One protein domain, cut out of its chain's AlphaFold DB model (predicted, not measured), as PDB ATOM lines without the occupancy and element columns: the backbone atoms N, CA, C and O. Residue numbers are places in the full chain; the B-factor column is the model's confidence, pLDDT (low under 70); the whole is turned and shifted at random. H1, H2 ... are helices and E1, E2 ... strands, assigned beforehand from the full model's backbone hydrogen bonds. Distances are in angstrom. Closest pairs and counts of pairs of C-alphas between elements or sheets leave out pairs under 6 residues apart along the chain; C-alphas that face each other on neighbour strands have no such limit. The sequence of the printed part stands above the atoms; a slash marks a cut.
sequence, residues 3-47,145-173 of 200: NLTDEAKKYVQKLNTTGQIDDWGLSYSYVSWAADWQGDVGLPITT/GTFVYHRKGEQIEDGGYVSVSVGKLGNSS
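Overview. This is residues 3 to 47 and 145 to 173 of the 200 residues of the protein "DA-P36 family member" of Rhipicephalus appendiculatus (UniProt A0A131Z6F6). A three-strand antiparallel sheet, in order E1, E2, E3, is sandwiched between H1 and H2 in three layers, helices on both faces; short H3 grazes it. The 74 printed residues run H1, E1, H2, E2, E3, H3, a mixed class of helices and strands. The whole is compact, radius of gyration of the C-alphas 12.2 A, and flat, spanning 39 by 27 by 14 A.

Arrangement. H1, residues 4 to 15, is on the sheet of E1, 21 to 25, E2, 146 to 151, and E3, 160 to 165, at a height of 9.4 A; its closest C-alpha pair with E2 is Val 12 and Tyr 149, 7.5 A. H2, residues 28 to 38, is on the opposite face, height 8.9 A; its closest C-alpha pair with E2 is Val 31 and Val 148, 6.2 A. Within hydrogen-bond range are N 25 and O 148, 2.9 A, between E1 and E2, and N 151 and O 160, 2.8 A, in the hairpin E2 and E3. H3, residues 166 to 169, only just touches H1, by residues 7 to 11 of H1 alone, with 3 pairs of C-alphas within 8 A, the closest Glu 7 and Leu 169, 6.2 A. Every O i to N i+4 pair is within range in H1 and H2; H3 is too short for one.

Along the chain. H1 starts at C-alpha 4 (40.199, 22.335, 59.523) and measures 16.9 A; E1 11.7 A, H2 15.7 A, E2 16.0 A, E3 16.5 A; H3, 5.7 A, ends at C-alpha 169 (39.717, 14.792, 56.687).

Size, cuts and confidence. The C-alphas farthest apart, Gln 155 and Ser 173, are 39.6 A apart. Residues 48 to 144 are not printed; C-alphas 47 and 145 are 9.0 A apart across the cut. Of the links printed whole, none is long. Residue 156 is under pLDDT 70.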
ATOM      1  N   ASN A   3      41.262  22.771  64.018       96.62
ATOM      2  CA  ASN A   3      41.568  23.625  62.866       96.62
ATOM      3  C   ASN A   3      41.477  22.805  61.576       96.62
ATOM      4  O   ASN A   3      42.297  21.916  61.350       96.62
ATOM      5  N   LEU A   4      40.476  23.094  60.742       96.12
ATOM      6  CA  LEU A   4      40.199  22.335  59.523       96.12
ATOM      7  C   LEU A   4      41.329  22.462  58.489       96.12
ATOM      8  O   LEU A   4      41.681  21.481  57.837       96.12
ATOM      9  N   THR A   5      41.945  23.642  58.386       96.38
ATOM     10  CA  THR A   5      43.091  23.874  57.500       96.38
ATOM     11  C   THR A   5      44.301  23.049  57.928       96.38
ATOM     12  O   THR A   5      44.982  22.474  57.079       96.38
ATOM     13  N   ASP A   6      44.540  22.914  59.235       97.12
ATOM     14  CA  ASP A   6      45.626  22.073  59.744       97.12
ATOM     15  C   ASP A   6      45.373  20.583  59.493       97.12
ATOM     16  O   ASP A   6      46.318  19.837  59.227       97.12
ATOM     17  N   GLU A   7      44.121  20.122  59.566       97.12
ATOM     18  CA  GLU A   7      43.791  18.727  59.250       97.12
ATOM     19  C   GLU A   7      43.968  18.429  57.753       97.12
ATOM     20  O   GLU A   7      44.548  17.397  57.410       97.12
ATOM     21  N   ALA A   8      43.588  19.357  56.868       97.06
ATOM     22  CA  ALA A   8      43.875  19.257  55.436       97.06
ATOM     23  C   ALA A   8      45.383  19.237  55.146       97.06
ATOM     24  O   ALA A   8      45.871  18.356  54.434       97.06
ATOM     25  N   LYS A   9      46.150  20.131  55.782       97.25
ATOM     26  CA  LYS A   9      47.613  20.165  55.664       97.25
ATOM     27  C   LYS A   9      48.244  18.832  56.052       97.25
ATOM     28  O   LYS A   9      49.075  18.305  55.316       97.25
ATOM     29  N   LYS A  10      47.845  18.264  57.195       96.81
ATOM     30  CA  LYS A  10      48.358  16.967  57.670       96.81
ATOM     31  C   LYS A  10      48.010  15.833  56.719       96.81
ATOM     32  O   LYS A  10      48.842  14.957  56.497       96.81
ATOM     33  N   TYR A  11      46.801  15.847  56.159       97.00
ATOM     34  CA  TYR A  11      46.394  14.871  55.159       97.00
ATOM     35  C   TYR A  11      47.316  14.920  53.933       97.00
ATOM     36  O   TYR A  11      47.884  13.896  53.553       97.00
ATOM     37  N   VAL A  12      47.541  16.112  53.370       97.00
ATOM     38  CA  VAL A  12      48.423  16.297  52.208       97.00
ATOM     39  C   VAL A  12      49.865  15.905  52.536       97.00
ATOM     40  O   VAL A  12      50.487  15.169  51.776       97.00
ATOM     41  N   GLN A  13      50.387  16.306  53.697       96.56
ATOM     42  CA  GLN A  13      51.731  15.922  54.149       96.56
ATOM     43  C   GLN A  13      51.899  14.404  54.268       96.56
ATOM     44  O   GLN A  13      52.941  13.872  53.896       96.56
ATOM     45  N   LYS A  14      50.869  13.695  54.746       96.12
ATOM     46  CA  LYS A  14      50.876  12.232  54.833       96.12
ATOM     47  C   LYS A  14      50.893  11.567  53.455       96.12
ATOM     48  O   LYS A  14      51.466  10.490  53.321       96.12
ATOM     49  N   LEU A  15      50.266  12.178  52.449       95.00
ATOM     50  CA  LEU A  15      50.324  11.698  51.066       95.00
ATOM     51  C   LEU A  15      51.651  12.036  50.383       95.00
ATOM     52  O   LEU A  15      52.116  11.276  49.538       95.00
ATOM     53  N   ASN A  16      52.274  13.154  50.752       95.81
ATOM     54  CA  ASN A  16      53.482  13.665  50.113       95.81
ATOM     55  C   ASN A  16      54.778  12.990  50.603       95.81
ATOM     56  O   ASN A  16      55.776  13.660  50.864       95.81
ATOM     57  N   THR A  17      54.793  11.664  50.744       93.44
ATOM     58  CA  THR A  17      55.987  10.930  51.210       93.44
ATOM     59  C   THR A  17      57.136  10.969  50.205       93.44
ATOM     60  O   THR A  17      58.298  10.890  50.592       93.44
ATOM     61  N   THR A  18      56.820  11.113  48.918       89.62
ATOM     62  CA  THR A  18      57.776  11.130  47.803       89.62
ATOM     63  C   THR A  18      58.165  12.540  47.349       89.62
ATOM     64  O   THR A  18      58.959  12.674  46.421       89.62
ATOM     65  N   GLY A  19      57.615  13.598  47.963       91.38
ATOM     66  CA  GLY A  19      57.882  14.991  47.572       91.38
ATOM     67  C   GLY A  19      57.261  15.415  46.232       91.38
ATOM     68  O   GLY A  19      57.672  16.429  45.657       91.38
ATOM     69  N   GLN A  20      56.300  14.636  45.727       93.75
ATOM     70  CA  GLN A  20      55.627  14.837  44.440       93.75
ATOM     71  C   GLN A  20      54.451  15.824  44.503       93.75
ATOM     72  O   GLN A  20      53.909  16.175  43.464       93.75
ATOM     73  N   ILE A  21      54.058  16.278  45.695       95.50
ATOM     74  CA  ILE A  21      53.064  17.342  45.886       95.50
ATOM     75  C   ILE A  21      53.810  18.639  46.215       95.50
ATOM     76  O   ILE A  21      54.616  18.667  47.151       95.50
ATOM     77  N   ASP A  22      53.565  19.699  45.456       93.56
ATOM     78  CA  ASP A  22      54.137  21.041  45.649       93.56
ATOM     79  C   ASP A  22      53.122  22.090  46.092       93.56
ATOM     80  O   ASP A  22      53.520  23.019  46.793       93.56
ATOM     81  N   ASP A  23      51.843  21.929  45.757       94.38
ATOM     82  CA  ASP A  23      50.800  22.881  46.138       94.38
ATOM     83  C   ASP A  23      49.497  22.195  46.575       94.38
ATOM     84  O   ASP A  23      49.218  21.048  46.216       94.38
ATOM     85  N   TRP A  24      48.703  22.881  47.396       96.12
ATOM     86  CA  TRP A  24      47.366  22.449  47.797       96.12
ATOM     87  C   TRP A  24      46.532  23.597  48.365       96.12
ATOM     88  O   TRP A  24      47.035  24.521  49.002       96.12
ATOM     89  N   GLY A  25      45.214  23.475  48.230       95.88
ATOM     90  CA  GLY A  25      44.277  24.457  48.742       95.88
ATOM     91  C   GLY A  25      42.868  23.906  48.899       95.88
ATOM     92  O   GLY A  25      42.426  22.995  48.205       95.88
ATOM     93  N   LEU A  26      42.158  24.486  49.860       95.38
ATOM     94  CA  LEU A  26      40.757  24.190  50.172       95.38
ATOM     95  C   LEU A  26      39.855  25.414  49.975       95.38
ATOM     96  O   LEU A  26      38.643  25.312  50.138       95.38
ATOM     97  N   SER A  27      40.434  26.591  49.707       93.25
ATOM     98  CA  SER A  27      39.652  27.810  49.528       93.25
ATOM     99  C   SER A  27      38.848  27.726  48.239       93.25
ATOM    100  O   SER A  27      39.272  27.100  47.267       93.25
ATOM    101  N   TYR A  28      37.718  28.431  48.216       91.75
ATOM    102  CA  TYR A  28      36.902  28.544  47.014       91.75
ATOM    103  C   TYR A  28      37.734  28.985  45.803       91.75
ATOM    104  O   TYR A  28      37.719  28.326  44.772       91.75
ATOM    105  N   SER A  29      38.536  30.044  45.966       92.44
ATOM    106  CA  SER A  29      39.366  30.597  44.892       92.44
ATOM    107  C   SER A  29      40.366  29.592  44.325       92.44
ATOM    108  O   SER A  29      40.585  29.579  43.121       92.44
ATOM    109  N   TYR A  30      40.966  28.755  45.176       92.31
ATOM    110  CA  TYR A  30      41.955  27.775  44.743       92.31
ATOM    111  C   TYR A  30      41.299  26.631  43.967       92.31
ATOM    112  O   TYR A  30      41.772  26.264  42.897       92.31
ATOM    113  N   VAL A  31      40.186  26.095  44.481       91.81
ATOM    114  CA  VAL A  31      39.458  24.997  43.823       91.81
ATOM    115  C   VAL A  31      38.869  25.458  42.489       91.81
ATOM    116  O   VAL A  31      39.005  24.749  41.498       91.81
ATOM    117  N   SER A  32      38.285  26.659  42.431       90.50
ATOM    118  CA  SER A  32      37.783  27.238  41.179       90.50
ATOM    119  C   SER A  32      38.895  27.463  40.156       90.50
ATOM    120  O   SER A  32      38.742  27.075  39.006       90.50
ATOM    121  N   TRP A  33      40.034  28.017  40.575       90.75
ATOM    122  CA  TRP A  33      41.171  28.225  39.677       90.75
ATOM    123  C   TRP A  33      41.741  26.907  39.127       90.75
ATOM    124  O   TRP A  33      42.027  26.809  37.936       90.75
ATOM    125  N   ALA A  34      41.861  25.875  39.966       91.44
ATOM    126  CA  ALA A  34      42.276  24.548  39.513       91.44
ATOM    127  C   ALA A  34      41.273  23.949  38.507       91.44
ATOM    128  O   ALA A  34      41.683  23.301  37.541       91.44
ATOM    129  N   ALA A  35      39.973  24.206  38.701       90.69
ATOM    130  CA  ALA A  35      38.932  23.758  37.784       90.69
ATOM    131  C   ALA A  35      39.004  24.451  36.416       90.69
ATOM    132  O   ALA A  35      38.851  23.807  35.381       90.69
ATOM    133  N   ASP A  36      39.310  25.749  36.398       89.06
ATOM    134  CA  ASP A  36      39.514  26.498  35.155       89.06
ATOM    135  C   ASP A  36      40.707  25.956  34.347       89.06
ATOM    136  O   ASP A  36      40.719  26.052  33.118       89.06
ATOM    137  N   TRP A  37      41.707  25.373  35.020       86.12
ATOM    138  CA  TRP A  37      42.923  24.871  34.380       86.12
ATOM    139  C   TRP A  37      42.790  23.442  33.831       86.12
ATOM    140  O   TRP A  37      43.273  23.162  32.736       86.12
ATOM    141  N   GLN A  38      42.140  22.532  34.567       86.31
ATOM    142  CA  GLN A  38      42.075  21.100  34.220       86.31
ATOM    143  C   GLN A  38      40.666  20.524  34.054       86.31
ATOM    144  O   GLN A  38      40.514  19.328  33.799       86.31
ATOM    145  N   GLY A  39      39.631  21.357  34.141       83.62
ATOM    146  CA  GLY A  39      38.240  20.923  34.074       83.62
ATOM    147  C   GLY A  39      37.705  20.497  35.441       83.62
ATOM    148  O   GLY A  39      38.016  21.100  36.460       83.62
ATOM    149  N   ASP A  40      36.847  19.480  35.491       82.19
ATOM    150  CA  ASP A  40      36.131  19.130  36.724       82.19
ATOM    151  C   ASP A  40      37.050  18.500  37.794       82.19
ATOM    152  O   ASP A  40      37.273  17.290  37.832       82.19
ATOM    153  N   VAL A  41      37.568  19.341  38.696       85.81
ATOM    154  CA  VAL A  41      38.294  18.951  39.922       85.81
ATOM    155  C   VAL A  41      37.369  18.924  41.153       85.81
ATOM    156  O   VAL A  41      37.816  18.999  42.302       85.81
ATOM    157  N   GLY A  42      36.062  18.778  40.933       86.25
ATOM    158  CA  GLY A  42      35.044  18.746  41.973       86.25
ATOM    159  C   GLY A  42      34.558  20.126  42.413       86.25
ATOM    160  O   GLY A  42      34.908  21.167  41.857       86.25
ATOM    161  N   LEU A  43      33.699  20.123  43.433       91.88
ATOM    162  CA  LEU A  43      33.017  21.324  43.907       91.88
ATOM    163  C   LEU A  43      33.756  21.960  45.089       91.88
ATOM    164  O   LEU A  43      34.094  21.244  46.035       91.88
ATOM    165  N   PRO A  44      33.922  23.297  45.108       94.62
ATOM    166  CA  PRO A  44      34.437  24.011  46.269       94.62
ATOM    167  C   PRO A  44      33.695  23.659  47.558       94.62
ATOM    168  O   PRO A  44      32.485  23.409  47.547       94.62
ATOM    169  N   ILE A  45      34.415  23.689  48.682       96.62
ATOM    170  CA  ILE A  45      33.807  23.339  49.961       96.62
ATOM    171  C   ILE A  45      32.730  24.353  50.355       96.62
ATOM    172  O   ILE A  45      32.965  25.563  50.380       96.62
ATOM    173  N   THR A  46      31.558  23.834  50.710       96.81
ATOM    174  CA  THR A  46      30.444  24.596  51.287       96.81
ATOM    175  C   THR A  46      30.050  24.023  52.641       96.81
ATOM    176  O   THR A  46      30.413  22.898  52.995       96.81
ATOM    177  N   THR A  47      29.325  24.815  53.428       97.25
ATOM    178  CA  THR A  47      28.935  24.470  54.793       97.25
ATOM    179  C   THR A  47      27.427  24.539  54.966       97.25
ATOM    180  O   THR A  47      26.749  25.397  54.406       97.25
ATOM    181  N   GLY A 145      31.802  18.959  49.510       96.56
ATOM    182  CA  GLY A 145      32.726  19.311  48.426       96.56
ATOM    183  C   GLY A 145      34.143  18.762  48.600       96.56
ATOM    184  O   GLY A 145      34.385  17.808  49.350       96.56
ATOM    185  N   THR A 146      35.080  19.346  47.860       96.75
ATOM    186  CA  THR A 146      36.452  18.862  47.703       96.75
ATOM    187  C   THR A 146      37.484  19.950  47.989       96.75
ATOM    188  O   THR A 146      37.252  21.144  47.805       96.75
ATOM    189  N   PHE A 147      38.660  19.525  48.441       96.62
ATOM    190  CA  PHE A 147      39.882  20.319  48.371       96.62
ATOM    191  C   PHE A 147      40.824  19.689  47.347       96.62
ATOM    192  O   PHE A 147      40.646  18.533  46.956       96.62
ATOM    193  N   VAL A 148      41.819  20.446  46.898       96.50
ATOM    194  CA  VAL A 148      42.654  20.064  45.761       96.50
ATOM    195  C   VAL A 148      44.129  20.155  46.142       96.50
ATOM    196  O   VAL A 148      44.534  21.052  46.880       96.50
ATOM    197  N   TYR A 149      44.943  19.237  45.630       95.94
ATOM    198  CA  TYR A 149      46.401  19.350  45.653       95.94
ATOM    199  C   TYR A 149      46.984  19.136  44.258       95.94
ATOM    200  O   TYR A 149      46.405  18.415  43.450       95.94
ATOM    201  N   HIS A 150      48.121  19.760  43.984       94.56
ATOM    202  CA  HIS A 150      48.843  19.633  42.728       94.56
ATOM    203  C   HIS A 150      49.925  18.553  42.839       94.56
ATOM    204  O   HIS A 150      50.635  18.461  43.842       94.56
ATOM    205  N   ARG A 151      50.036  17.703  41.821       94.12
ATOM    206  CA  ARG A 151      51.128  16.745  41.650       94.12
ATOM    207  C   ARG A 151      52.070  17.257  40.577       94.12
ATOM    208  O   ARG A 151      51.621  17.582  39.484       94.12
ATOM    209  N   LYS A 152      53.366  17.241  40.872       93.12
ATOM    210  CA  LYS A 152      54.425  17.599  39.927       93.12
ATOM    211  C   LYS A 152      54.376  16.721  38.680       93.12
ATOM    212  O   LYS A 152      54.253  15.499  38.789       93.12
ATOM    213  N   GLY A 153      54.527  17.356  37.524       87.06
ATOM    214  CA  GLY A 153      54.956  16.713  36.288       87.06
ATOM    215  C   GLY A 153      56.466  16.868  36.087       87.06
ATOM    216  O   GLY A 153      57.171  17.380  36.963       87.06
ATOM    217  N   GLU A 154      56.979  16.430  34.936       81.25
ATOM    218  CA  GLU A 154      58.370  16.719  34.554       81.25
ATOM    219  C   GLU A 154      58.572  18.225  34.318       81.25
ATOM    220  O   GLU A 154      59.589  18.787  34.734       81.25
ATOM    221  N   GLN A 155      57.571  18.890  33.736       79.44
ATOM    222  CA  GLN A 155      57.420  20.344  33.712       79.44
ATOM    223  C   GLN A 155      56.220  20.783  34.565       79.44
ATOM    224  O   GLN A 155      55.360  19.978  34.922       79.44
ATOM    225  N   ILE A 156      56.147  22.080  34.892       67.69
ATOM    226  CA  ILE A 156      55.020  22.649  35.659       67.69
ATOM    227  C   ILE A 156      53.693  22.401  34.926       67.69
ATOM    228  O   ILE A 156      52.697  22.067  35.558       67.69
ATOM    229  N   GLU A 157      53.698  22.513  33.596       76.38
ATOM    230  CA  GLU A 157      52.514  22.332  32.746       76.38
ATOM    231  C   GLU A 157      52.065  20.863  32.629       76.38
ATOM    232  O   GLU A 157      50.909  20.598  32.309       76.38
ATOM    233  N   ASP A 158      52.948  19.912  32.949       82.81
ATOM    234  CA  ASP A 158      52.652  18.472  32.918       82.81
ATOM    235  C   ASP A 158      52.035  17.971  34.236       82.81
ATOM    236  O   ASP A 158      51.690  16.793  34.370       82.81
ATOM    237  N   GLY A 159      51.964  18.842  35.246       88.88
ATOM    238  CA  GLY A 159      51.419  18.525  36.558       88.88
ATOM    239  C   GLY A 159      49.899  18.371  36.566       88.88
ATOM    240  O   GLY A 159      49.191  18.747  35.635       88.88
ATOM    241  N   GLY A 160      49.375  17.771  37.634       92.50
ATOM    242  CA  GLY A 160      47.967  17.392  37.747       92.50
ATOM    243  C   GLY A 160      47.349  17.781  39.081       92.50
ATOM    244  O   GLY A 160      47.861  17.411  40.137       92.50
ATOM    245  N   TYR A 161      46.208  18.455  39.046       93.88
ATOM    246  CA  TYR A 161      45.351  18.683  40.195       93.88
ATOM    247  C   TYR A 161      44.550  17.429  40.517       93.88
ATOM    248  O   TYR A 161      43.890  16.826  39.674       93.88
ATOM    249  N   VAL A 162      44.603  17.038  41.784       94.56
ATOM    250  CA  VAL A 162      43.854  15.909  42.313       94.56
ATOM    251  C   VAL A 162      42.877  16.419  43.352       94.56
ATOM    252  O   VAL A 162      43.267  17.034  44.349       94.56
ATOM    253  N   SER A 163      41.605  16.124  43.123       95.69
ATOM    254  CA  SER A 163      40.524  16.447  44.037       95.69
ATOM    255  C   SER A 163      40.380  15.393  45.131       95.69
ATOM    256  O   SER A 163      40.584  14.193  44.930       95.69
ATOM    257  N   VAL A 164      40.047  15.853  46.332       96.81
ATOM    258  CA  VAL A 164      39.856  15.009  47.509       96.81
ATOM    259  C   VAL A 164      38.604  15.461  48.233       96.81
ATOM    260  O   VAL A 164      38.484  16.628  48.603       96.81
ATOM    261  N   SER A 165      37.677  14.535  48.481       97.38
ATOM    262  CA  SER A 165      36.481  14.840  49.262       97.38
ATOM    263  C   SER A 165      36.831  15.254  50.689       97.38
ATOM    264  O   SER A 165      37.701  14.664  51.341       97.38
ATOM    265  N   VAL A 166      36.128  16.266  51.199       97.88
ATOM    266  CA  VAL A 166      36.351  16.804  52.548       97.88
ATOM    267  C   VAL A 166      36.157  15.739  53.635       97.88
ATOM    268  O   VAL A 166      36.834  15.767  54.663       97.88
ATOM    269  N   GLY A 167      35.333  14.716  53.383       97.81
ATOM    270  CA  GLY A 167      35.169  13.557  54.259       97.81
ATOM    271  C   GLY A 167      36.461  12.771  54.525       97.81
ATOM    272  O   GLY A 167      36.563  12.108  55.560       97.81
ATOM    273  N   LYS A 168      37.490  12.876  53.669       97.81
ATOM    274  CA  LYS A 168      38.818  12.272  53.909       97.81
ATOM    275  C   LYS A 168      39.602  12.938  55.043       97.81
ATOM    276  O   LYS A 168      40.586  12.361  55.499       97.81
ATOM    277  N   LEU A 169      39.155  14.100  55.523       97.44
ATOM    278  CA  LEU A 169      39.717  14.792  56.687       97.44
ATOM    279  C   LEU A 169      39.158  14.277  58.026       97.44
ATOM    280  O   LEU A 169      39.417  14.867  59.073       97.44
ATOM    281  N   GLY A 170      38.385  13.185  58.004       96.88
ATOM    282  CA  GLY A 170      37.837  12.545  59.196       96.88
ATOM    283  C   GLY A 170      38.899  12.235  60.248       96.88
ATOM    284  O   GLY A 170      39.942  11.643  59.966       96.88
ATOM    285  N   ASN A 171      38.602  12.614  61.485       95.62
ATOM    286  CA  ASN A 171      39.445  12.385  62.644       95.62
ATOM    287  C   ASN A 171      38.568  12.264  63.899       95.62
ATOM    288  O   ASN A 171      38.245  13.255  64.560       95.62
ATOM    289  N   SER A 172      38.191  11.029  64.240       91.44
ATOM    290  CA  SER A 172      37.293  10.739  65.367       91.44
ATOM    291  C   SER A 172      37.849  11.215  66.711       91.44
ATOM    292  O   SER A 172      37.083  11.686  67.546       91.44
ATOM    293  N   SER A 173      39.176  11.203  66.895       92.69
ATOM    294  CA  SER A 173      39.832  11.741  68.101       92.69
ATOM    295  C   SER A 173      39.630  13.252  68.288       92.69
ATOM    296  O   SER A 173      39.841  13.780  69.377       92.69
TER     297      SER A 173